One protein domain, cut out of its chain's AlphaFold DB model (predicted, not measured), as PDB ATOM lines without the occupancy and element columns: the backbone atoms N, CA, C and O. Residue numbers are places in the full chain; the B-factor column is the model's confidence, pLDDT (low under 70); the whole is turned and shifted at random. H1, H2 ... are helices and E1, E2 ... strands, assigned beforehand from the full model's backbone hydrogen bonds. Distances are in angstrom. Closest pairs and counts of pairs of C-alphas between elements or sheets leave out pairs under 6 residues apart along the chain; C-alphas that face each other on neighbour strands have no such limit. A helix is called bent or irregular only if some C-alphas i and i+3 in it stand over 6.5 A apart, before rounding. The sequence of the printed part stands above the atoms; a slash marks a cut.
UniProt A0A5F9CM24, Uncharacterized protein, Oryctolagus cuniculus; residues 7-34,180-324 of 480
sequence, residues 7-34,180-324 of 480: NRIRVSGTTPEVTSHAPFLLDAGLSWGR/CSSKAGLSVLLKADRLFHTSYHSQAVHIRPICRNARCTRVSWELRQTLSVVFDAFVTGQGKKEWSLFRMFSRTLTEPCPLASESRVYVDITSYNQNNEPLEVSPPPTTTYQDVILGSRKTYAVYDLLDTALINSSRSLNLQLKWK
ATOM      1  N   ASN A   7     -46.981 -47.737  45.789       40.41
ATOM      2  CA  ASN A   7     -45.873 -46.926  45.292       40.41
ATOM      3  C   ASN A   7     -45.453 -45.905  46.362       40.41
ATOM      4  O   ASN A   7     -46.282 -45.132  46.836       40.41
ATOM      5  N   ARG A   8     -44.173 -45.858  46.757       40.53
ATOM      6  CA  ARG A   8     -43.686 -44.887  47.754       40.53
ATOM      7  C   ARG A   8     -42.396 -44.207  47.287       40.53
ATOM      8  O   ARG A   8     -41.517 -44.842  46.709       40.53
ATOM      9  N   ILE A   9     -42.270 -42.910  47.567       41.16
ATOM     10  CA  ILE A   9     -40.996 -42.181  47.472       41.16
ATOM     11  C   ILE A   9     -40.687 -41.576  48.840       41.16
ATOM     12  O   ILE A   9     -41.481 -40.797  49.373       41.16
ATOM     13  N   ARG A  10     -39.516 -41.903  49.394       38.81
ATOM     14  CA  ARG A  10     -38.965 -41.223  50.569       38.81
ATOM     15  C   ARG A  10     -37.944 -40.189  50.115       38.81
ATOM     16  O   ARG A  10     -36.922 -40.556  49.547       38.81
ATOM     17  N   VAL A  11     -38.213 -38.915  50.391       41.22
ATOM     18  CA  VAL A  11     -37.297 -37.792  50.168       41.22
ATOM     19  C   VAL A  11     -36.678 -37.374  51.499       41.22
ATOM     20  O   VAL A  11     -37.340 -36.787  52.355       41.22
ATOM     21  N   SER A  12     -35.391 -37.659  51.670       39.06
ATOM     22  CA  SER A  12     -34.570 -37.117  52.757       39.06
ATOM     23  C   SER A  12     -33.622 -36.064  52.194       39.06
ATOM     24  O   SER A  12     -32.759 -36.376  51.378       39.06
ATOM     25  N   GLY A  13     -33.788 -34.809  52.613       36.03
ATOM     26  CA  GLY A  13     -32.850 -33.732  52.302       36.03
ATOM     27  C   GLY A  13     -31.843 -33.573  53.435       36.03
ATOM     28  O   GLY A  13     -32.235 -33.237  54.546       36.03
ATOM     29  N   THR A  14     -30.561 -33.805  53.168       40.59
ATOM     30  CA  THR A  14     -29.447 -33.446  54.066       40.59
ATOM     31  C   THR A  14     -28.282 -32.922  53.203       40.59
ATOM     32  O   THR A  14     -28.247 -33.197  52.005       40.59
ATOM     33  N   THR A  15     -27.420 -32.053  53.743       34.66
ATOM     34  CA  THR A  15     -26.451 -31.234  52.974       34.66
ATOM     35  C   THR A  15     -25.021 -31.795  53.016       34.66
ATOM     36  O   THR A  15     -24.607 -32.198  54.100       34.66
ATOM     37  N   PRO A  16     -24.247 -31.815  51.908       29.48
ATOM     38  CA  PRO A  16     -22.834 -32.227  51.918       29.48
ATOM     39  C   PRO A  16     -21.861 -31.075  52.222       29.48
ATOM     40  O   PRO A  16     -22.173 -29.918  51.940       29.48
ATOM     41  N   GLU A  17     -20.647 -31.419  52.675       31.22
ATOM     42  CA  GLU A  17     -19.450 -30.575  52.554       31.22
ATOM     43  C   GLU A  17     -18.357 -31.275  51.725       31.22
ATOM     44  O   GLU A  17     -18.268 -32.502  51.638       31.22
ATOM     45  N   VAL A  18     -17.552 -30.439  51.071       30.91
ATOM     46  CA  VAL A  18     -16.456 -30.760  50.161       30.91
ATOM     47  C   VAL A  18     -15.245 -31.243  50.954       30.91
ATOM     48  O   VAL A  18     -14.484 -30.452  51.493       30.91
ATOM     49  N   THR A  19     -15.078 -32.559  51.014       25.23
ATOM     50  CA  THR A  19     -13.837 -33.352  50.904       25.23
ATOM     51  C   THR A  19     -14.077 -34.676  51.626       25.23
ATOM     52  O   THR A  19     -14.443 -34.714  52.793       25.23
ATOM     53  N   SER A  20     -13.871 -35.776  50.903       23.86
ATOM     54  CA  SER A  20     -14.270 -37.155  51.233       23.86
ATOM     55  C   SER A  20     -15.739 -37.496  50.930       23.86
ATOM     56  O   SER A  20     -16.692 -36.852  51.357       23.86
ATOM     57  N   HIS A  21     -15.893 -38.511  50.082       25.44
ATOM     58  CA  HIS A  21     -17.146 -38.967  49.501       25.44
ATOM     59  C   HIS A  21     -18.015 -39.689  50.544       25.44
ATOM     60  O   HIS A  21     -17.673 -40.793  50.961       25.44
ATOM     61  N   ALA A  22     -19.167 -39.119  50.904       22.45
ATOM     62  CA  ALA A  22     -20.244 -39.821  51.605       22.45
ATOM     63  C   ALA A  22     -21.606 -39.460  50.962       22.45
ATOM     64  O   ALA A  22     -21.915 -38.273  50.849       22.45
ATOM     65  N   PRO A  23     -22.400 -40.439  50.474       25.19
ATOM     66  CA  PRO A  23     -23.615 -40.180  49.695       25.19
ATOM     67  C   PRO A  23     -24.885 -40.018  50.551       25.19
ATOM     68  O   PRO A  23     -24.997 -40.570  51.646       25.19
ATOM     69  N   PHE A  24     -25.877 -39.307  50.000       28.95
ATOM     70  CA  PHE A  24     -27.251 -39.241  50.514       28.95
ATOM     71  C   PHE A  24     -28.092 -40.442  50.064       28.95
ATOM     72  O   PHE A  24     -27.711 -41.202  49.177       28.95
ATOM     73  N   LEU A  25     -29.266 -40.619  50.667       25.33
ATOM     74  CA  LEU A  25     -30.240 -41.630  50.264       25.33
ATOM     75  C   LEU A  25     -31.575 -40.945  49.976       25.33
ATOM     76  O   LEU A  25     -32.071 -40.169  50.791       25.33
ATOM     77  N   LEU A  26     -32.162 -41.257  48.827       26.03
ATOM     78  CA  LEU A  26     -33.561 -40.996  48.507       26.03
ATOM     79  C   LEU A  26     -34.139 -42.358  48.149       26.03
ATOM     80  O   LEU A  26     -33.884 -42.856  47.060       26.03
ATOM     81  N   ASP A  27     -34.790 -43.017  49.105       24.38
ATOM     82  CA  ASP A  27     -35.217 -44.408  48.954       24.38
ATOM     83  C   ASP A  27     -36.616 -44.441  48.318       24.38
ATOM     84  O   ASP A  27     -37.640 -44.228  48.976       24.38
ATOM     85  N   ALA A  28     -36.674 -44.622  46.998       25.69
ATOM     86  CA  ALA A  28     -37.921 -44.869  46.284       25.69
ATOM     87  C   ALA A  28     -38.089 -46.378  46.082       25.69
ATOM     88  O   ALA A  28     -37.559 -46.951  45.129       25.69
ATOM     89  N   GLY A  29     -38.813 -47.019  47.001       23.34
ATOM     90  CA  GLY A  29     -39.292 -48.389  46.857       23.34
ATOM     91  C   GLY A  29     -40.627 -48.395  46.119       23.34
ATOM     92  O   GLY A  29     -41.634 -47.900  46.624       23.34
ATOM     93  N   LEU A  30     -40.642 -48.948  44.914       26.84
ATOM     94  CA  LEU A  30     -41.833 -49.084  44.092       26.84
ATOM     95  C   LEU A  30     -42.115 -50.606  43.911       26.84
ATOM     96  O   LEU A  30     -41.239 -51.394  43.548       26.84
ATOM     97  N   SER A  31     -43.328 -51.011  44.297       26.50
ATOM     98  CA  SER A  31     -43.997 -52.328  44.267       26.50
ATOM     99  C   SER A  31     -44.818 -52.727  43.025       26.50
ATOM    100  O   SER A  31     -45.838 -52.061  42.859       26.50
ATOM    101  N   TRP A  32     -44.525 -53.719  42.153       37.28
ATOM    102  CA  TRP A  32     -45.483 -54.021  41.043       37.28
ATOM    103  C   TRP A  32     -45.334 -55.344  40.264       37.28
ATOM    104  O   TRP A  32     -44.293 -55.973  40.300       37.28
ATOM    105  N   GLY A  33     -46.345 -55.709  39.454       25.30
ATOM    106  CA  GLY A  33     -46.315 -56.783  38.440       25.30
ATOM    107  C   GLY A  33     -47.229 -56.487  37.229       25.30
ATOM    108  O   GLY A  33     -48.188 -55.729  37.355       25.30
ATOM    109  N   ARG A  34     -46.922 -57.058  36.048       27.02
ATOM    110  CA  ARG A  34     -47.615 -56.841  34.753       27.02
ATOM    111  C   ARG A  34     -48.196 -58.155  34.216       27.02
ATOM    112  O   ARG A  34     -47.471 -59.141  34.142       27.02
ATOM    113  N   CYS A 180     -48.271 -47.919  36.205       87.94
ATOM    114  CA  CYS A 180     -48.581 -46.786  35.335       87.94
ATOM    115  C   CYS A 180     -47.421 -46.394  34.409       87.94
ATOM    116  O   CYS A 180     -47.429 -45.323  33.800       87.94
ATOM    117  N   SER A 181     -46.405 -47.250  34.291       87.44
ATOM    118  CA  SER A 181     -45.155 -46.997  33.586       87.44
ATOM    119  C   SER A 181     -44.575 -45.607  33.867       87.44
ATOM    120  O   SER A 181     -44.132 -45.357  34.976       87.44
ATOM    121  N   SER A 182     -44.589 -44.690  32.895       86.50
ATOM    122  CA  SER A 182     -44.148 -43.290  33.028       86.50
ATOM    123  C   SER A 182     -45.296 -42.283  32.895       86.50
ATOM    124  O   SER A 182     -45.033 -41.110  32.645       86.50
ATOM    125  N   LYS A 183     -46.548 -42.751  32.933       89.69
ATOM    126  CA  LYS A 183     -47.724 -41.958  32.557       89.69
ATOM    127  C   LYS A 183     -48.369 -41.246  33.743       89.69
ATOM    128  O   LYS A 183     -48.752 -40.101  33.579       89.69
ATOM    129  N   ALA A 184     -48.432 -41.896  34.905       89.94
ATOM    130  CA  ALA A 184     -49.129 -41.383  36.084       89.94
ATOM    131  C   ALA A 184     -48.417 -41.764  37.390       89.94
ATOM    132  O   ALA A 184     -47.679 -42.752  37.446       89.94
ATOM    133  N   GLY A 185     -48.683 -41.008  38.456       89.44
ATOM    134  CA  GLY A 185     -48.117 -41.216  39.784       89.44
ATOM    135  C   GLY A 185     -46.638 -40.839  39.901       89.44
ATOM    136  O   GLY A 185     -46.086 -40.059  39.124       89.44
ATOM    137  N   LEU A 186     -45.980 -41.428  40.898       89.62
ATOM    138  CA  LEU A 186     -44.593 -41.136  41.277       89.62
ATOM    139  C   LEU A 186     -43.573 -41.384  40.153       89.62
ATOM    140  O   LEU A 186     -42.530 -40.736  40.087       89.62
ATOM    141  N   SER A 187     -43.887 -42.289  39.230       89.69
ATOM    142  CA  SER A 187     -43.000 -42.672  38.134       89.69
ATOM    143  C   SER A 187     -42.795 -41.585  37.071       89.69
ATOM    144  O   SER A 187     -41.833 -41.647  36.295       89.69
ATOM    145  N   VAL A 188     -43.668 -40.570  37.043       90.88
ATOM    146  CA  VAL A 188     -43.557 -39.392  36.165       90.88
ATOM    147  C   VAL A 188     -42.320 -38.558  36.514       90.88
ATOM    148  O   VAL A 188     -41.716 -37.960  35.624       90.88
ATOM    149  N   LEU A 189     -41.887 -38.578  37.779       91.12
ATOM    150  CA  LEU A 189     -40.679 -37.885  38.241       91.12
ATOM    151  C   LEU A 189     -39.387 -38.520  37.702       91.12
ATOM    152  O   LEU A 189     -38.334 -37.890  37.690       91.12
ATOM    153  N   LEU A 190     -39.440 -39.767  37.227       90.88
ATOM    154  CA  LEU A 190     -38.246 -40.531  36.873       90.88
ATOM    155  C   LEU A 190     -37.758 -40.197  35.457       90.88
ATOM    156  O   LEU A 190     -37.935 -40.978  34.515       90.88
ATOM    157  N   LYS A 191     -37.185 -39.007  35.284       89.00
ATOM    158  CA  LYS A 191     -36.652 -38.523  34.005       89.00
ATOM    159  C   LYS A 191     -35.149 -38.809  33.911       89.00
ATOM    160  O   LYS A 191     -34.396 -38.418  34.797       89.00
ATOM    161  N   ALA A 192     -34.720 -39.501  32.851       89.69
ATOM    162  CA  ALA A 192     -33.338 -39.966  32.710       89.69
ATOM    163  C   ALA A 192     -32.317 -38.817  32.782       89.69
ATOM    164  O   ALA A 192     -31.397 -38.873  33.587       89.69
ATOM    165  N   ASP A 193     -32.528 -37.748  32.012       86.31
ATOM    166  CA  ASP A 193     -31.641 -36.576  31.997       86.31
ATOM    167  C   ASP A 193     -31.356 -36.043  33.407       86.31
ATOM    168  O   ASP A 193     -30.217 -35.766  33.740       86.31
ATOM    169  N   ARG A 194     -32.359 -35.955  34.280       86.69
ATOM    170  CA  ARG A 194     -32.157 -35.475  35.648       86.69
ATOM    171  C   ARG A 194     -31.528 -36.509  36.562       86.69
ATOM    172  O   ARG A 194     -30.623 -36.161  37.312       86.69
ATOM    173  N   LEU A 195     -31.986 -37.757  36.505       87.38
ATOM    174  CA  LEU A 195     -31.510 -38.807  37.406       87.38
ATOM    175  C   LEU A 195     -30.040 -39.159  37.163       87.38
ATOM    176  O   LEU A 195     -29.316 -39.389  38.123       87.38
ATOM    177  N   PHE A 196     -29.574 -39.168  35.914       86.06
ATOM    178  CA  PHE A 196     -28.197 -39.557  35.587       86.06
ATOM    179  C   PHE A 196     -27.183 -38.404  35.687       86.06
ATOM    180  O   PHE A 196     -25.984 -38.645  35.603       86.06
ATOM    181  N   HIS A 197     -27.639 -37.171  35.944       85.62
ATOM    182  CA  HIS A 197     -26.785 -36.036  36.334       85.62
ATOM    183  C   HIS A 197     -26.620 -35.891  37.858       85.62
ATOM    184  O   HIS A 197     -26.022 -34.926  38.330       85.62
ATOM    185  N   THR A 198     -27.165 -36.825  38.636       86.88
ATOM    186  CA  THR A 198     -27.006 -36.857  40.096       86.88
ATOM    187  C   THR A 198     -25.609 -37.323  40.499       86.88
ATOM    188  O   THR A 198     -24.930 -38.018  39.744       86.88
ATOM    189  N   SER A 199     -25.179 -36.975  41.713       86.25
ATOM    190  CA  SER A 199     -23.869 -37.378  42.246       86.25
ATOM    191  C   SER A 199     -23.772 -38.885  42.501       86.25
ATOM    192  O   SER A 199     -22.677 -39.440  42.531       86.25
ATOM    193  N   TYR A 200     -24.909 -39.549  42.706       87.81
ATOM    194  CA  TYR A 200     -25.014 -40.996  42.847       87.81
ATOM    195  C   TYR A 200     -26.407 -41.447  42.431       87.81
ATOM    196  O   TYR A 200     -27.401 -40.808  42.780       87.81
ATOM    197  N   HIS A 201     -26.478 -42.586  41.752       89.81
ATOM    198  CA  HIS A 201     -27.724 -43.273  41.476       89.81
ATOM    199  C   HIS A 201     -27.517 -44.786  41.539       89.81
ATOM    200  O   HIS A 201     -26.465 -45.301  41.164       89.81
ATOM    201  N   SER A 202     -28.537 -45.511  41.986       90.38
ATOM    202  CA  SER A 202     -28.561 -46.969  41.940       90.38
ATOM    203  C   SER A 202     -29.957 -47.474  41.614       90.38
ATOM    204  O   SER A 202     -30.962 -46.881  42.006       90.38
ATOM    205  N   GLN A 203     -30.008 -48.564  40.854       90.88
ATOM    206  CA  GLN A 203     -31.240 -49.227  40.449       90.88
ATOM    207  C   GLN A 203     -31.179 -50.681  40.892       90.88
ATOM    208  O   GLN A 203     -30.184 -51.364  40.659       90.88
ATOM    209  N   ALA A 204     -32.255 -51.154  41.508       91.50
ATOM    210  CA  ALA A 204     -32.395 -52.539  41.917       91.50
ATOM    211  C   ALA A 204     -33.748 -53.101  41.481       91.50
ATOM    212  O   ALA A 204     -34.754 -52.388  41.396       91.50
ATOM    213  N   VAL A 205     -33.744 -54.402  41.211       91.12
ATOM    214  CA  VAL A 205     -34.912 -55.216  40.892       91.12
ATOM    215  C   VAL A 205     -34.786 -56.491  41.715       91.12
ATOM    216  O   VAL A 205     -33.792 -57.203  41.613       91.12
ATOM    217  N   HIS A 206     -35.784 -56.776  42.537       89.75
ATOM    218  CA  HIS A 206     -35.866 -57.979  43.350       89.75
ATOM    219  C   HIS A 206     -37.161 -58.698  43.020       89.75
ATOM    220  O   HIS A 206     -38.219 -58.077  42.989       89.75
ATOM    221  N   ILE A 207     -37.078 -60.003  42.801       88.12
ATOM    222  CA  ILE A 207     -38.239 -60.860  42.582       88.12
ATOM    223  C   ILE A 207     -38.194 -61.941  43.653       88.12
ATOM    224  O   ILE A 207     -37.174 -62.615  43.794       88.12
ATOM    225  N   ARG A 208     -39.273 -62.096  44.422       86.19
ATOM    226  CA  ARG A 208     -39.379 -63.152  45.438       86.19
ATOM    227  C   ARG A 208     -40.788 -63.744  45.498       86.19
ATOM    228  O   ARG A 208     -41.756 -63.027  45.244       86.19
ATOM    229  N   PRO A 209     -40.933 -65.034  45.835       86.38
ATOM    230  CA  PRO A 209     -42.239 -65.625  46.086       86.38
ATOM    231  C   PRO A 209     -42.753 -65.206  47.472       86.38
ATOM    232  O   PRO A 209     -42.007 -65.248  48.448       86.38
ATOM    233  N   ILE A 210     -44.029 -64.836  47.568       86.81
ATOM    234  CA  ILE A 210     -44.716 -64.431  48.804       86.81
ATOM    235  C   ILE A 210     -46.024 -65.212  48.986       86.81
ATOM    236  O   ILE A 210     -46.607 -65.711  48.012       86.81
ATOM    237  N   CYS A 211     -46.502 -65.318  50.230       86.69
ATOM    238  CA  CYS A 211     -47.803 -65.921  50.508       86.69
ATOM    239  C   CYS A 211     -48.903 -65.002  49.990       86.69
ATOM    240  O   CYS A 211     -48.925 -63.809  50.273       86.69
ATOM    241  N   ARG A 212     -49.864 -65.573  49.264       81.94
ATOM    242  CA  ARG A 212     -51.028 -64.819  48.794       81.94
ATOM    243  C   ARG A 212     -52.085 -64.629  49.870       81.94
ATOM    244  O   ARG A 212     -52.972 -63.803  49.765       81.94
ATOM    245  N   ASN A 213     -52.070 -65.447  50.896       82.69
ATOM    246  CA  ASN A 213     -53.038 -65.382  51.970       82.69
ATOM    247  C   ASN A 213     -52.346 -65.746  53.272       82.69
ATOM    248  O   ASN A 213     -51.352 -66.464  53.253       82.69
ATOM    249  N   ALA A 214     -52.921 -65.332  54.401       83.50
ATOM    250  CA  ALA A 214     -52.370 -65.625  55.725       83.50
ATOM    251  C   ALA A 214     -52.130 -67.131  55.972       83.50
ATOM    252  O   ALA A 214     -51.245 -67.508  56.727       83.50
ATOM    253  N   ARG A 215     -52.900 -68.008  55.307       85.50
ATOM    254  CA  ARG A 215     -52.742 -69.475  55.379       85.50
ATOM    255  C   ARG A 215     -51.703 -70.051  54.402       85.50
ATOM    256  O   ARG A 215     -51.538 -71.263  54.361       85.50
ATOM    257  N   CYS A 216     -51.079 -69.215  53.576       85.19
ATOM    258  CA  CYS A 216     -50.104 -69.565  52.542       85.19
ATOM    259  C   CYS A 216     -50.506 -70.730  51.617       85.19
ATOM    260  O   CYS A 216     -49.671 -71.496  51.145       85.19
ATOM    261  N   THR A 217     -51.800 -70.884  51.327       86.00
ATOM    262  CA  THR A 217     -52.289 -71.967  50.455       86.00
ATOM    263  C   THR A 217     -52.067 -71.665  48.976       86.00
ATOM    264  O   THR A 217     -52.276 -72.525  48.125       86.00
ATOM    265  N   ARG A 218     -51.728 -70.416  48.643       84.38
ATOM    266  CA  ARG A 218     -51.385 -69.979  47.290       84.38
ATOM    267  C   ARG A 218     -50.144 -69.094  47.347       84.38
ATOM    268  O   ARG A 218     -50.000 -68.283  48.259       84.38
ATOM    269  N   VAL A 219     -49.293 -69.228  46.336       85.06
ATOM    270  CA  VAL A 219     -48.077 -68.425  46.163       85.06
ATOM    271  C   VAL A 219     -48.339 -67.327  45.133       85.06
ATOM    272  O   VAL A 219     -49.026 -67.551  44.135       85.06
ATOM    273  N   SER A 220     -47.794 -66.139  45.372       86.44
ATOM    274  CA  SER A 220     -47.697 -65.051  44.393       86.44
ATOM    275  C   SER A 220     -46.257 -64.562  44.287       86.44
ATOM    276  O   SER A 220     -45.441 -64.837  45.160       86.44
ATOM    277  N   TRP A 221     -45.935 -63.841  43.216       84.56
ATOM    278  CA  TRP A 221     -44.626 -63.215  43.046       84.56
ATOM    279  C   TRP A 221     -44.700 -61.740  43.417       84.56
ATOM    280  O   TRP A 221     -45.588 -61.026  42.951       84.56
ATOM    281  N   GLU A 222     -43.755 -61.293  44.234       86.06
ATOM    282  CA  GLU A 222     -43.508 -59.886  44.508       86.06
ATOM    283  C   GLU A 222     -42.318 -59.431  43.665       86.06
ATOM    284  O   GLU A 222     -41.241 -60.028  43.728       86.06
ATOM    285  N   LEU A 223     -42.513 -58.370  42.887       88.25
ATOM    286  CA  LEU A 223     -41.443 -57.654  42.209       88.25
ATOM    287  C   LEU A 223     -41.279 -56.297  42.901       88.25
ATOM    288  O   LEU A 223     -42.159 -55.440  42.858       88.25
ATOM    289  N   ARG A 224     -40.140 -56.136  43.576       88.12
ATOM    290  CA  ARG A 224     -39.741 -54.932  44.301       88.12
ATOM    291  C   ARG A 224     -38.631 -54.237  43.544       88.12
ATOM    292  O   ARG A 224     -37.594 -54.827  43.255       88.12
ATOM    293  N   GLN A 225     -38.818 -52.960  43.286       89.00
ATOM    294  CA  GLN A 225     -37.874 -52.164  42.531       89.00
ATOM    295  C   GLN A 225     -37.495 -50.927  43.328       89.00
ATOM    296  O   GLN A 225     -38.347 -50.240  43.885       89.00
ATOM    297  N   THR A 226     -36.195 -50.670  43.402       90.69
ATOM    298  CA  THR A 226     -35.640 -49.585  44.211       90.69
ATOM    299  C   THR A 226     -34.809 -48.681  43.326       90.69
ATOM    300  O   THR A 226     -33.981 -49.157  42.550       90.69
ATOM    301  N   LEU A 227     -35.049 -47.380  43.432       90.00
ATOM    302  CA  LEU A 227     -34.214 -46.354  42.827       90.00
ATOM    303  C   LEU A 227     -33.712 -45.448  43.945       90.00
ATOM    304  O   LEU A 227     -34.517 -44.819  44.630       90.00
ATOM    305  N   SER A 228     -32.395 -45.371  44.109       89.25
ATOM    306  CA  SER A 228     -31.759 -44.390  44.986       89.25
ATOM    307  C   SER A 228     -31.062 -43.331  44.157       89.25
ATOM    308  O   SER A 228     -30.394 -43.663  43.182       89.25
ATOM    309  N   VAL A 229     -31.213 -42.061  44.532       87.50
ATOM    310  CA  VAL A 229     -30.574 -40.929  43.846       87.50
ATOM    311  C   VAL A 229     -30.099 -39.861  44.823       87.50
ATOM    312  O   VAL A 229     -30.756 -39.599  45.830       87.50
ATOM    313  N   VAL A 230     -28.973 -39.224  44.501       85.56
ATOM    314  CA  VAL A 230     -28.337 -38.181  45.318       85.56
ATOM    315  C   VAL A 230     -28.186 -36.901  44.526       85.56
ATOM    316  O   VAL A 230     -27.278 -36.754  43.711       85.56
ATOM    317  N   PHE A 231     -29.071 -35.952  44.793       81.31
ATOM    318  CA  PHE A 231     -28.970 -34.619  44.222       81.31
ATOM    319  C   PHE A 231     -28.016 -33.758  45.044       81.31
ATOM    320  O   PHE A 231     -28.061 -33.776  46.274       81.31
ATOM    321  N   ASP A 232     -27.202 -32.962  44.357       74.56
ATOM    322  CA  ASP A 232     -26.477 -31.872  44.994       74.56
ATOM    323  C   ASP A 232     -27.467 -30.748  45.345       74.56
ATOM    324  O   ASP A 232     -28.191 -30.232  44.487       74.56
ATOM    325  N   ALA A 233     -27.518 -30.382  46.625       64.31
ATOM    326  CA  ALA A 233     -28.397 -29.340  47.138       64.31
ATOM    327  C   ALA A 233     -28.010 -27.923  46.652       64.31
ATOM    328  O   ALA A 233     -28.803 -26.997  46.825       64.31
ATOM    329  N   PHE A 234     -26.830 -27.734  46.039       60.16
ATOM    330  CA  PHE A 234     -26.223 -26.418  45.793       60.16
ATOM    331  C   PHE A 234     -26.200 -25.937  44.334       60.16
ATOM    332  O   PHE A 234     -25.597 -24.908  44.033       60.16
ATOM    333  N   VAL A 235     -26.905 -26.593  43.408       54.03
ATOM    334  CA  VAL A 235     -26.832 -26.237  41.970       54.03
ATOM    335  C   VAL A 235     -27.470 -24.874  41.629       54.03
ATOM    336  O   VAL A 235     -27.337 -24.379  40.511       54.03
ATOM    337  N   THR A 236     -28.123 -24.183  42.570       50.97
ATOM    338  CA  THR A 236     -28.443 -22.765  42.362       50.97
ATOM    339  C   THR A 236     -27.269 -21.897  42.789       50.97
ATOM    340  O   THR A 236     -27.039 -21.733  43.985       50.97
ATOM    341  N   GLY A 237     -26.603 -21.246  41.831       51.12
ATOM    342  CA  GLY A 237     -25.542 -20.248  42.061       51.12
ATOM    343  C   GLY A 237     -25.944 -19.009  42.886       51.12
ATOM    344  O   GLY A 237     -25.259 -17.999  42.843       51.12
ATOM    345  N   GLN A 238     -27.064 -19.063  43.615       54.72
ATOM    346  CA  GLN A 238     -27.578 -18.032  44.518       54.72
ATOM    347  C   GLN A 238     -27.397 -18.376  46.009       54.72
ATOM    348  O   GLN A 238     -27.874 -17.620  46.851       54.72
ATOM    349  N   GLY A 239     -26.793 -19.521  46.360       58.38
ATOM    350  CA  GLY A 239     -26.533 -19.895  47.762       58.38
ATOM    351  C   GLY A 239     -27.784 -20.155  48.619       58.38
ATOM    352  O   GLY A 239     -27.681 -20.309  49.834       58.38
ATOM    353  N   LYS A 240     -28.978 -20.213  48.011       64.31
ATOM    354  CA  LYS A 240     -30.240 -20.523  48.696       64.31
ATOM    355  C   LYS A 240     -30.392 -22.036  48.829       64.31
ATOM    356  O   LYS A 240     -30.483 -22.732  47.821       64.31
ATOM    357  N   LYS A 241     -30.474 -22.541  50.064       72.56
ATOM    358  CA  LYS A 241     -30.839 -23.937  50.340       72.56
ATOM    359  C   LYS A 241     -32.351 -24.081  50.157       72.56
ATOM    360  O   LYS A 241     -33.133 -23.717  51.032       72.56
ATOM    361  N   GLU A 242     -32.767 -24.552  48.988       78.50
ATOM    362  CA  GLU A 242     -34.157 -24.905  48.700       78.50
ATOM    363  C   GLU A 242     -34.210 -26.026  47.658       78.50
ATOM    364  O   GLU A 242     -33.470 -26.010  46.673       78.50
ATOM    365  N   TRP A 243     -35.113 -26.987  47.839       84.81
ATOM    366  CA  TRP A 243     -35.387 -28.003  46.827       84.81
ATOM    367  C   TRP A 243     -36.876 -28.061  46.520       84.81
ATOM    368  O   TRP A 243     -37.724 -27.703  47.332       84.81
ATOM    369  N   SER A 244     -37.196 -28.482  45.302       88.50
ATOM    370  CA  SER A 244     -38.562 -28.825  44.915       88.50
ATOM    371  C   SER A 244     -38.553 -29.987  43.937       88.50
ATOM    372  O   SER A 244     -37.540 -30.209  43.262       88.50
ATOM    373  N   LEU A 245     -39.680 -30.695  43.818       89.25
ATOM    374  CA  LEU A 245     -39.828 -31.778  42.837       89.25
ATOM    375  C   LEU A 245     -39.478 -31.297  41.427       89.25
ATOM    376  O   LEU A 245     -38.716 -31.953  40.722       89.25
ATOM    377  N   PHE A 246     -39.948 -30.107  41.049       89.69
ATOM    378  CA  PHE A 246     -39.632 -29.530  39.748       89.69
ATOM    379  C   PHE A 246     -38.131 -29.281  39.564       89.69
ATOM    380  O   PHE A 246     -37.590 -29.568  38.499       89.69
ATOM    381  N   ARG A 247     -37.417 -28.783  40.580       85.62
ATOM    382  CA  ARG A 247     -35.967 -28.548  40.456       85.62
ATOM    383  C   ARG A 247     -35.176 -29.844  40.334       85.62
ATOM    384  O   ARG A 247     -34.292 -29.921  39.485       85.62
ATOM    385  N   MET A 248     -35.518 -30.845  41.141       86.00
ATOM    386  CA  MET A 248     -34.824 -32.134  41.169       86.00
ATOM    387  C   MET A 248     -35.133 -32.968  39.920       86.00
ATOM    388  O   MET A 248     -34.230 -33.495  39.283       86.00
ATOM    389  N   PHE A 249     -36.402 -33.043  39.521       88.12
ATOM    390  CA  PHE A 249     -36.883 -33.996  38.516       88.12
ATOM    391  C   PHE A 249     -37.363 -33.349  37.206       88.12
ATOM    392  O   PHE A 249     -37.745 -34.056  36.272       88.12
ATOM    393  N   SER A 250     -37.367 -32.013  37.102       89.44
ATOM    394  CA  SER A 250     -37.963 -31.255  35.978       89.44
ATOM    395  C   SER A 250     -39.430 -31.606  35.706       89.44
ATOM    396  O   SER A 250     -39.920 -31.466  34.582       89.44
ATOM    397  N   ARG A 251     -40.126 -32.116  36.726       90.25
ATOM    398  CA  ARG A 251     -41.501 -32.614  36.676       90.25
ATOM    399  C   ARG A 251     -42.186 -32.358  38.015       90.25
ATOM    400  O   ARG A 251     -41.536 -32.330  39.055       90.25
ATOM    401  N   THR A 252     -43.499 -32.195  37.966       91.56
ATOM    402  CA  THR A 252     -44.385 -32.134  39.131       91.56
ATOM    403  C   THR A 252     -45.378 -33.290  39.056       91.56
ATOM    404  O   THR A 252     -45.528 -33.919  38.005       91.56
ATOM    405  N   LEU A 253     -46.023 -33.612  40.173       90.88
ATOM    406  CA  LEU A 253     -46.991 -34.704  40.243       90.88
ATOM    407  C   LEU A 253     -48.369 -34.179  39.843       90.88
ATOM    408  O   LEU A 253     -48.917 -33.321  40.520       90.88
ATOM    409  N   THR A 254     -48.925 -34.654  38.736       88.00
ATOM    410  CA  THR A 254     -50.207 -34.152  38.205       88.00
ATOM    411  C   THR A 254     -51.384 -35.050  38.540       88.00
ATOM    412  O   THR A 254     -52.490 -34.561  38.721       88.00
ATOM    413  N   GLU A 255     -51.155 -36.357  38.614       88.19
ATOM    414  CA  GLU A 255     -52.201 -37.352  38.825       88.19
ATOM    415  C   GLU A 255     -51.640 -38.576  39.558       88.19
ATOM    416  O   GLU A 255     -50.469 -38.933  39.352       88.19
ATOM    417  N   PRO A 256     -52.438 -39.234  40.416       89.19
ATOM    418  CA  PRO A 256     -52.044 -40.495  41.019       89.19
ATOM    419  C   PRO A 256     -52.091 -41.630  39.996       89.19
ATOM    420  O   PRO A 256     -52.761 -41.554  38.970       89.19
ATOM    421  N   CYS A 257     -51.396 -42.727  40.291       89.50
ATOM    422  CA  CYS A 257     -51.517 -43.941  39.490       89.50
ATOM    423  C   CYS A 257     -52.822 -44.670  39.863       89.50
ATOM    424  O   CYS A 257     -52.914 -45.141  40.993       89.50
ATOM    425  N   PRO A 258     -53.806 -44.831  38.954       89.31
ATOM    426  CA  PRO A 258     -55.101 -45.447  39.279       89.31
ATOM    427  C   PRO A 258     -55.019 -46.930  39.663       89.31
ATOM    428  O   PRO A 258     -55.974 -47.481  40.196       89.31
ATOM    429  N   LEU A 259     -53.896 -47.591  39.372       88.75
ATOM    430  CA  LEU A 259     -53.652 -48.982  39.756       88.75
ATOM    431  C   LEU A 259     -53.048 -49.112  41.162       88.75
ATOM    432  O   LEU A 259     -52.936 -50.228  41.666       88.75
ATOM    433  N   ALA A 260     -52.627 -48.000  41.774       87.19
ATOM    434  CA  ALA A 260     -51.996 -48.001  43.084       87.19
ATOM    435  C   ALA A 260     -53.045 -48.020  44.209       87.19
ATOM    436  O   ALA A 260     -53.936 -47.179  44.238       87.19
ATOM    437  N   SER A 261     -52.908 -48.946  45.160       84.25
ATOM    438  CA  SER A 261     -53.626 -48.926  46.442       84.25
ATOM    439  C   SER A 261     -53.042 -47.930  47.429       84.25
ATOM    440  O   SER A 261     -53.741 -47.480  48.327       84.25
ATOM    441  N   GLU A 262     -51.760 -47.597  47.290       86.38
ATOM    442  CA  GLU A 262     -51.113 -46.584  48.112       86.38
ATOM    443  C   GLU A 262     -50.126 -45.787  47.266       86.38
ATOM    444  O   GLU A 262     -49.373 -46.355  46.470       86.38
ATOM    445  N   SER A 263     -50.107 -44.468  47.449       88.50
ATOM    446  CA  SER A 263     -49.176 -43.593  46.750       88.50
ATOM    447  C   SER A 263     -48.747 -42.432  47.640       88.50
ATOM    448  O   SER A 263     -49.340 -41.360  47.574       88.50
ATOM    449  N   ARG A 264     -47.707 -42.617  48.461       88.75
ATOM    450  CA  ARG A 264     -47.292 -41.622  49.470       88.75
ATOM    451  C   ARG A 264     -45.899 -41.050  49.221       88.75
ATOM    452  O   ARG A 264     -44.975 -41.777  48.842       88.75
ATOM    453  N   VAL A 265     -45.748 -39.752  49.482       89.50
ATOM    454  CA  VAL A 265     -44.455 -39.058  49.531       89.50
ATOM    455  C   VAL A 265     -44.130 -38.696  50.972       89.50
ATOM    456  O   VAL A 265     -44.925 -38.040  51.641       89.50
ATOM    457  N   TYR A 266     -42.948 -39.105  51.425       88.94
ATOM    458  CA  TYR A 266     -42.435 -38.796  52.758       88.94
ATOM    459  C   TYR A 266     -41.331 -37.751  52.643       88.94
ATOM    460  O   TYR A 266     -40.381 -37.960  51.888       88.94
ATOM    461  N   VAL A 267     -41.431 -36.662  53.400       87.62
ATOM    462  CA  VAL A 267     -40.435 -35.581  53.429       87.62
ATOM    463  C   VAL A 267     -39.905 -35.420  54.848       87.62
ATOM    464  O   VAL A 267     -40.690 -35.171  55.753       87.62
ATOM    465  N   ASP A 268     -38.594 -35.571  55.059       85.06
ATOM    466  CA  ASP A 268     -37.985 -35.341  56.382       85.06
ATOM    467  C   ASP A 268     -38.094 -33.854  56.773       85.06
ATOM    468  O   ASP A 268     -37.551 -32.981  56.096       85.06
ATOM    469  N   ILE A 269     -38.807 -33.584  57.868       83.69
ATOM    470  CA  ILE A 269     -39.033 -32.260  58.460       83.69
ATOM    471  C   ILE A 269     -38.557 -32.217  59.920       83.69
ATOM    472  O   ILE A 269     -39.049 -31.426  60.718       83.69
ATOM    473  N   THR A 270     -37.614 -33.076  60.311       78.44
ATOM    474  CA  THR A 270     -37.169 -33.207  61.713       78.44
ATOM    475  C   THR A 270     -36.700 -31.879  62.323       78.44
ATOM    476  O   THR A 270     -36.975 -31.603  63.488       78.44
ATOM    477  N   SER A 271     -36.057 -31.020  61.529       68.00
ATOM    478  CA  SER A 271     -35.574 -29.701  61.957       68.00
ATOM    479  C   SER A 271     -36.649 -28.607  61.999       68.00
ATOM    480  O   SER A 271     -36.348 -27.493  62.417       68.00
ATOM    481  N   TYR A 272     -37.903 -28.906  61.636       60.03
ATOM    482  CA  TYR A 272     -39.001 -27.932  61.543       60.03
ATOM    483  C   TYR A 272     -39.262 -27.161  62.848       60.03
ATOM    484  O   TYR A 272     -39.628 -25.992  62.797       60.03
ATOM    485  N   ASN A 273     -39.014 -27.780  64.010       53.84
ATOM    486  CA  ASN A 273     -39.337 -27.203  65.323       53.84
ATOM    487  C   ASN A 273     -38.132 -26.982  66.247       53.84
ATOM    488  O   ASN A 273     -38.331 -26.583  67.392       53.84
ATOM    489  N   GLN A 274     -36.905 -27.292  65.816       53.91
ATOM    490  CA  GLN A 274     -35.820 -27.442  66.788       53.91
ATOM    491  C   GLN A 274     -35.080 -26.144  67.131       53.91
ATOM    492  O   GLN A 274     -34.720 -26.025  68.289       53.91
ATOM    493  N   ASN A 275     -34.913 -25.146  66.245       51.28
ATOM    494  CA  ASN A 275     -33.939 -24.065  66.527       51.28
ATOM    495  C   ASN A 275     -34.218 -22.668  65.913       51.28
ATOM    496  O   ASN A 275     -33.286 -22.016  65.459       51.28
ATOM    497  N   ASN A 276     -35.454 -22.144  65.871       53.47
ATOM    498  CA  ASN A 276     -35.733 -20.817  65.257       53.47
ATOM    499  C   ASN A 276     -35.271 -20.673  63.783       53.47
ATOM    500  O   ASN A 276     -35.214 -19.563  63.250       53.47
ATOM    501  N   GLU A 277     -34.992 -21.791  63.109       59.88
ATOM    502  CA  GLU A 277     -34.723 -21.890  61.678       59.88
ATOM    503  C   GLU A 277     -36.002 -22.362  60.988       59.88
ATOM    504  O   GLU A 277     -36.261 -23.565  60.944       59.88
ATOM    505  N   PRO A 278     -36.871 -21.460  60.497       67.94
ATOM    506  CA  PRO A 278     -38.147 -21.877  59.939       67.94
ATOM    507  C   PRO A 278     -37.906 -22.557  58.590       67.94
ATOM    508  O   PRO A 278     -37.764 -21.908  57.551       67.94
ATOM    509  N   LEU A 279     -37.843 -23.884  58.632       77.69
ATOM    510  CA  LEU A 279     -38.000 -24.756  57.484       77.69
ATOM    511  C   LEU A 279     -39.422 -24.573  56.953       77.69
ATOM    512  O   LEU A 279     -40.394 -24.921  57.615       77.69
ATOM    513  N   GLU A 280     -39.556 -24.000  55.767       84.62
ATOM    514  CA  GLU A 280     -40.846 -23.810  55.123       84.62
ATOM    515  C   GLU A 280     -41.114 -24.981  54.177       84.62
ATOM    516  O   GLU A 280     -40.339 -25.243  53.252       84.62
ATOM    517  N   VAL A 281     -42.211 -25.693  54.430       87.50
ATOM    518  CA  VAL A 281     -42.683 -26.811  53.612       87.50
ATOM    519  C   VAL A 281     -43.940 -26.350  52.882       87.50
ATOM    520  O   VAL A 281     -44.886 -25.888  53.521       87.50
ATOM    521  N   SER A 282     -43.958 -26.473  51.558       88.19
ATOM    522  CA  SER A 282     -45.105 -26.093  50.732       88.19
ATOM    523  C   SER A 282     -45.482 -27.221  49.767       88.19
ATOM    524  O   SER A 282     -44.596 -27.730  49.070       88.19
ATOM    525  N   PRO A 283     -46.767 -27.619  49.684       88.94
ATOM    526  CA  PRO A 283     -47.884 -27.231  50.555       88.94
ATOM    527  C   PRO A 283     -47.703 -27.718  52.008       88.94
ATOM    528  O   PRO A 283     -46.916 -28.642  52.245       88.94
ATOM    529  N   PRO A 284     -48.413 -27.125  52.988       86.62
ATOM    530  CA  PRO A 284     -48.337 -27.565  54.378       86.62
ATOM    531  C   PRO A 284     -48.757 -29.041  54.505       86.62
ATOM    532  O   PRO A 284     -49.675 -29.477  53.804       86.62
ATOM    533  N   PRO A 285     -48.086 -29.832  55.359       86.19
ATOM    534  CA  PRO A 285     -48.376 -31.253  55.485       86.19
ATOM    535  C   PRO A 285     -49.724 -31.496  56.168       86.19
ATOM    536  O   PRO A 285     -49.995 -30.939  57.229       86.19
ATOM    537  N   THR A 286     -50.542 -32.379  55.595       77.50
ATOM    538  CA  THR A 286     -51.821 -32.802  56.195       77.50
ATOM    539  C   THR A 286     -51.603 -33.754  57.369       77.50
ATOM    540  O   THR A 286     -52.348 -33.736  58.343       77.50
ATOM    541  N   THR A 287     -50.575 -34.604  57.280       88.56
ATOM    542  CA  THR A 287     -50.241 -35.598  58.304       88.56
ATOM    543  C   THR A 287     -48.731 -35.704  58.491       88.56
ATOM    544  O   THR A 287     -47.947 -35.428  57.578       88.56
ATOM    545  N   THR A 288     -48.316 -36.109  59.691       89.44
ATOM    546  CA  THR A 288     -46.911 -36.355  60.025       89.44
ATOM    547  C   THR A 288     -46.720 -37.771  60.549       89.44
ATOM    548  O   THR A 288     -47.515 -38.239  61.359       89.44
ATOM    549  N   TYR A 289     -45.638 -38.422  60.139       87.19
ATOM    550  CA  TYR A 289     -45.203 -39.736  60.604       87.19
ATOM    551  C   TYR A 289     -43.885 -39.598  61.368       87.19
ATOM    552  O   TYR A 289     -42.997 -38.868  60.938       87.19
ATOM    553  N   GLN A 290     -43.739 -40.280  62.500       85.56
ATOM    554  CA  GLN A 290     -42.506 -40.258  63.285       85.56
ATOM    555  C   GLN A 290     -41.881 -41.642  63.336       85.56
ATOM    556  O   GLN A 290     -42.583 -42.632  63.504       85.56
ATOM    557  N   ASP A 291     -40.561 -41.683  63.213       78.00
ATOM    558  CA  ASP A 291     -39.778 -42.915  63.197       78.00
ATOM    559  C   ASP A 291     -38.448 -42.691  63.918       78.00
ATOM    560  O   ASP A 291     -38.007 -41.552  64.073       78.00
ATOM    561  N   VAL A 292     -37.783 -43.754  64.357       74.50
ATOM    562  CA  VAL A 292     -36.438 -43.677  64.937       74.50
ATOM    563  C   VAL A 292     -35.457 -44.266  63.935       74.50
ATOM    564  O   VAL A 292     -35.430 -45.470  63.703       74.50
ATOM    565  N   ILE A 293     -34.629 -43.411  63.337       71.62
ATOM    566  CA  ILE A 293     -33.635 -43.815  62.339       71.62
ATOM    567  C   ILE A 293     -32.254 -43.522  62.892       71.62
ATOM    568  O   ILE A 293     -31.949 -42.382  63.243       71.62
ATOM    569  N   LEU A 294     -31.418 -44.560  62.966       67.81
ATOM    570  CA  LEU A 294     -30.065 -44.477  63.519       67.81
ATOM    571  C   LEU A 294     -30.039 -43.921  64.960       67.81
ATOM    572  O   LEU A 294     -29.122 -43.204  65.342       67.81
ATOM    573  N   GLY A 295     -31.057 -44.241  65.766       68.38
ATOM    574  CA  GLY A 295     -31.182 -43.767  67.151       68.38
ATOM    575  C   GLY A 295     -31.717 -42.338  67.305       68.38
ATOM    576  O   GLY A 295     -31.985 -41.917  68.427       68.38
ATOM    577  N   SER A 296     -31.940 -41.615  66.205       73.44
ATOM    578  CA  SER A 296     -32.509 -40.264  66.214       73.44
ATOM    579  C   SER A 296     -33.982 -40.289  65.820       73.44
ATOM    580  O   SER A 296     -34.359 -40.903  64.819       73.44
ATOM    581  N   ARG A 297     -34.831 -39.585  66.580       81.31
ATOM    582  CA  ARG A 297     -36.251 -39.421  66.239       81.31
ATOM    583  C   ARG A 297     -36.374 -38.513  65.018       81.31
ATOM    584  O   ARG A 297     -36.020 -37.338  65.074       81.31
ATOM    585  N   LYS A 298     -36.882 -39.066  63.925       81.56
ATOM    586  CA  LYS A 298     -37.174 -38.377  62.672       81.56
ATOM    587  C   LYS A 298     -38.664 -38.094  62.563       81.56
ATOM    588  O   LYS A 298     -39.488 -38.925  62.939       81.56
ATOM    589  N   THR A 299     -39.008 -36.916  62.049       86.19
ATOM    590  CA  THR A 299     -40.394 -36.533  61.745       86.19
ATOM    591  C   THR A 299     -40.527 -36.316  60.246       86.19
ATOM    592  O   THR A 299     -39.791 -35.525  59.668       86.19
ATOM    593  N   TYR A 300     -41.469 -37.014  59.624       87.94
ATOM    594  CA  TYR A 300     -41.761 -36.969  58.200       87.94
ATOM    595  C   TYR A 300     -43.112 -36.307  57.950       87.94
ATOM    596  O   TYR A 300     -44.114 -36.719  58.524       87.94
ATOM    597  N   ALA A 301     -43.160 -35.334  57.050       89.81
ATOM    598  CA  ALA A 301     -44.394 -34.898  56.411       89.81
ATOM    599  C   ALA A 301     -44.851 -35.972  55.417       89.81
ATOM    600  O   ALA A 301     -44.037 -36.467  54.633       89.81
ATOM    601  N   VAL A 302     -46.136 -36.330  55.450       90.69
ATOM    602  CA  VAL A 302     -46.713 -37.367  54.587       90.69
ATOM    603  C   VAL A 302     -47.753 -36.748  53.660       90.69
ATOM    604  O   VAL A 302     -48.725 -36.141  54.109       90.69
ATOM    605  N   TYR A 303     -47.541 -36.934  52.358       89.50
ATOM    606  CA  TYR A 303     -48.456 -36.511  51.301       89.50
ATOM    607  C   TYR A 303     -49.019 -37.743  50.600       89.50
ATOM    608  O   TYR A 303     -48.269 -38.476  49.951       89.50
ATOM    609  N   ASP A 304     -50.325 -37.971  50.729       89.75
ATOM    610  CA  ASP A 304     -51.020 -39.060  50.045       89.75
ATOM    611  C   ASP A 304     -51.546 -38.581  48.690       89.75
ATOM    612  O   ASP A 304     -52.439 -37.745  48.612       89.75
ATOM    613  N   LEU A 305     -50.983 -39.093  47.599       88.00
ATOM    614  CA  LEU A 305     -51.371 -38.688  46.248       88.00
ATOM    615  C   LEU A 305     -52.760 -39.199  45.851       88.00
ATOM    616  O   LEU A 305     -53.299 -38.732  44.851       88.00
ATOM    617  N   LEU A 306     -53.332 -40.153  46.594       88.38
ATOM    618  CA  LEU A 306     -54.706 -40.608  46.377       88.38
ATOM    619  C   LEU A 306     -55.740 -39.639  46.971       88.38
ATOM    620  O   LEU A 306     -56.913 -39.709  46.602       88.38
ATOM    621  N   ASP A 307     -55.326 -38.709  47.838       87.12
ATOM    622  CA  ASP A 307     -56.202 -37.650  48.328       87.12
ATOM    623  C   ASP A 307     -56.437 -36.596  47.235       87.12
ATOM    624  O   ASP A 307     -55.576 -35.780  46.889       87.12
ATOM    625  N   THR A 308     -57.654 -36.610  46.692       77.50
ATOM    626  CA  THR A 308     -58.084 -35.701  45.624       77.50
ATOM    627  C   THR A 308     -57.975 -34.223  46.004       77.50
ATOM    628  O   THR A 308     -57.784 -33.393  45.114       77.50
ATOM    629  N   ALA A 309     -58.038 -33.869  47.295       81.06
ATOM    630  CA  ALA A 309     -57.924 -32.482  47.736       81.06
ATOM    631  C   ALA A 309     -56.531 -31.897  47.450       81.06
ATOM    632  O   ALA A 309     -56.434 -30.751  47.012       81.06
ATOM    633  N   LEU A 310     -55.469 -32.698  47.619       80.44
ATOM    634  CA  LEU A 310     -54.076 -32.272  47.432       80.44
ATOM    635  C   LEU A 310     -53.738 -31.939  45.973       80.44
ATOM    636  O   LEU A 310     -52.935 -31.045  45.713       80.44
ATOM    637  N   ILE A 311     -54.331 -32.659  45.019       74.75
ATOM    638  CA  ILE A 311     -54.044 -32.491  43.586       74.75
ATOM    639  C   ILE A 311     -55.011 -31.486  42.944       74.75
ATOM    640  O   ILE A 311     -54.591 -30.659  42.128       74.75
ATOM    641  N   ASN A 312     -56.289 -31.494  43.340       72.94
ATOM    642  CA  ASN A 312     -57.303 -30.608  42.761       72.94
ATOM    643  C   ASN A 312     -57.054 -29.129  43.086       72.94
ATOM    644  O   ASN A 312     -57.331 -28.273  42.246       72.94
ATOM    645  N   SER A 313     -56.500 -28.812  44.262       70.94
ATOM    646  CA  SER A 313     -56.231 -27.425  44.656       70.94
ATOM    647  C   SER A 313     -55.158 -26.746  43.800       70.94
ATOM    648  O   SER A 313     -55.247 -25.546  43.551       70.94
ATOM    649  N   SER A 314     -54.139 -27.483  43.342       68.31
ATOM    650  CA  SER A 314     -52.966 -26.904  42.668       68.31
ATOM    651  C   SER A 314     -52.795 -27.320  41.204       68.31
ATOM    652  O   SER A 314     -51.893 -26.803  40.541       68.31
ATOM    653  N   ARG A 315     -53.624 -28.241  40.678       78.25
ATOM    654  CA  ARG A 315     -53.530 -28.889  39.341       78.25
ATOM    655  C   ARG A 315     -52.240 -29.680  39.088       78.25
ATOM    656  O   ARG A 315     -52.213 -30.572  38.248       78.25
ATOM    657  N   SER A 316     -51.166 -29.360  39.798       86.94
ATOM    658  CA  SER A 316     -49.977 -30.178  39.949       86.94
ATOM    659  C   SER A 316     -49.356 -29.943  41.324       86.94
ATOM    660  O   SER A 316     -49.297 -28.817  41.820       86.94
ATOM    661  N   LEU A 317     -48.901 -31.012  41.960       89.19
ATOM    662  CA  LEU A 317     -48.226 -30.995  43.242       89.19
ATOM    663  C   LEU A 317     -46.718 -30.854  43.013       89.19
ATOM    664  O   LEU A 317     -46.045 -31.757  42.504       89.19
ATOM    665  N   ASN A 318     -46.188 -29.697  43.401       91.44
ATOM    666  CA  ASN A 318     -44.759 -29.421  43.449       91.44
ATOM    667  C   ASN A 318     -44.341 -29.250  44.908       91.44
ATOM    668  O   ASN A 318     -44.387 -28.138  45.427       91.44
ATOM    669  N   LEU A 319     -43.959 -30.346  45.569       90.75
ATOM    670  CA  LEU A 319     -43.453 -30.261  46.936       90.75
ATOM    671  C   LEU A 319     -42.183 -29.417  46.946       90.75
ATOM    672  O   LEU A 319     -41.285 -29.651  46.132       90.75
ATOM    673  N   GLN A 320     -42.127 -28.456  47.860       89.19
ATOM    674  CA  GLN A 320     -41.009 -27.548  48.040       89.19
ATOM    675  C   GLN A 320     -40.604 -27.496  49.509       89.19
ATOM    676  O   GLN A 320     -41.445 -27.388  50.401       89.19
ATOM    677  N   LEU A 321     -39.294 -27.521  49.728       86.44
ATOM    678  CA  LEU A 321     -38.669 -27.320  51.020       86.44
ATOM    679  C   LEU A 321     -37.697 -26.148  50.916       86.44
ATOM    680  O   LEU A 321     -36.796 -26.156  50.073       86.44
ATOM    681  N   LYS A 322     -37.888 -25.130  51.751       83.38
ATOM    682  CA  LYS A 322     -37.096 -23.901  51.733       83.38
ATOM    683  C   LYS A 322     -36.595 -23.580  53.131       83.38
ATOM    684  O   LYS A 322     -37.376 -23.468  54.069       83.38
ATOM    685  N   TRP A 323     -35.291 -23.380  53.260       79.31
ATOM    686  CA  TRP A 323     -34.684 -22.942  54.511       79.31
ATOM    687  C   TRP A 323     -34.563 -21.417  54.510       79.31
ATOM    688  O   TRP A 323     -34.052 -20.841  53.545       79.31
ATOM    689  N   LYS A 324     -35.038 -20.740  55.568       73.69
ATOM    690  CA  LYS A 324     -34.895 -19.274  55.668       73.69
ATOM    691  C   LYS A 324     -33.467 -18.840  55.983       73.69
ATOM    692  O   LYS A 324     -33.046 -17.809  55.462       73.69
TER     693      LYS A 324
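What this domain is: This is residues 7 to 34 and 180 to 324 of the 480 residues of an uncharacterized protein of Oryctolagus cuniculus (UniProt A0A5F9CM24). Two sheets stand edge to edge at E1 and E2 and make one long wall, with the hairpin E3 and E4 as a long arm at one border and the hairpin E8 and E9 at the other. A small third sheet, E5 E10 E7, lies beyond the ends of E1 and E6; the short helices H1, H2 and H3 gather on one side of the wall, and the loop of residues 17 to 22 sticks out. The printed part has 173 residues with five named helices and ten named strands, in the order E1 E2 H1 H2 E3 E4 E5 H3 E6 H4 E7 E8 E9 H5 E10. The class is mixed; the whole is compact, with a radius of gyration of the C-alphas of 17.4 A and spans of 57 by 42 by 36 A.

How they stand to each other: E1, residues 7 to 11, is parallel to E6, residues 262 to 268, with N 9 and O 264 3.2 A apart. This twisted mixed sheet runs on through E9, residues 296 to 304, to E8, residues 287 to 293; both further pairs are antiparallel, with N 265 and O 303 at 2.9 A and N 298 and O 291 at 2.7 A. E2, residues 27 to 31, comes closest to E1 with the C-alphas of Ala 28 and Ile 9, 4.3 A apart. E2 is antiparallel to E4, residues 219 to 230, N 30 and O 225 being 2.8 A apart, and E4 forms a hairpin with E3, residues 200 to 211, N 206 and O 224 being 2.8 A apart. H1, residues 185 to 189, only grazes the first sheet. H2, residues 192 to 195, and H3, residues 245 to 249, only just touch, with 3 pairs of C-alphas within 8 A, the closest those of Arg 194 and Phe 249, 5.7 A. E10, residues 320 to 323, is antiparallel to E5, residues 242 to 244, with N 243 and O 321 at 2.9 A, and to E7, residues 279 to 282, with N 280 and O 322 at 2.8 A. H4, residues 270 to 273, is irregular, C-alphas 270 and 273 being 7.3 A apart, and only grazes the first and third sheets. H5, residues 308 to 312, is not on any of the three sheets. In H3 and H5 every O i to N i+4 pair is within hydrogen-bond range; H1 has 0 of 1 and 2 of 2 O i to N i+3 pairs, and H2 and H4 are too short for an i+4 pair.

Where its parts are: E1 begins at C-alpha 7, (-45.873, -46.926, 45.292). E3 and E4 measure 34.6 A and 36.1 A, E9 24.6 A, E6 19.2 A and E8 19.0 A. E10 ends at C-alpha 323, (-34.684, -22.942, 54.511).

The domain as a whole: The C-alphas of Thr 217 and Gln 238 are farthest apart, 59.6 A. Residues 35 to 179 are not printed, and C-alphas 34 and 180 are 10.1 A apart across the cut. The links E1 to E2, E4 to E5 and H3 to E6 are long. The mean pLDDT of the printed part is 74.1; residues 7 to 34, 233 to 240, 271 to 278, 294 to 295 and 314 are under 70.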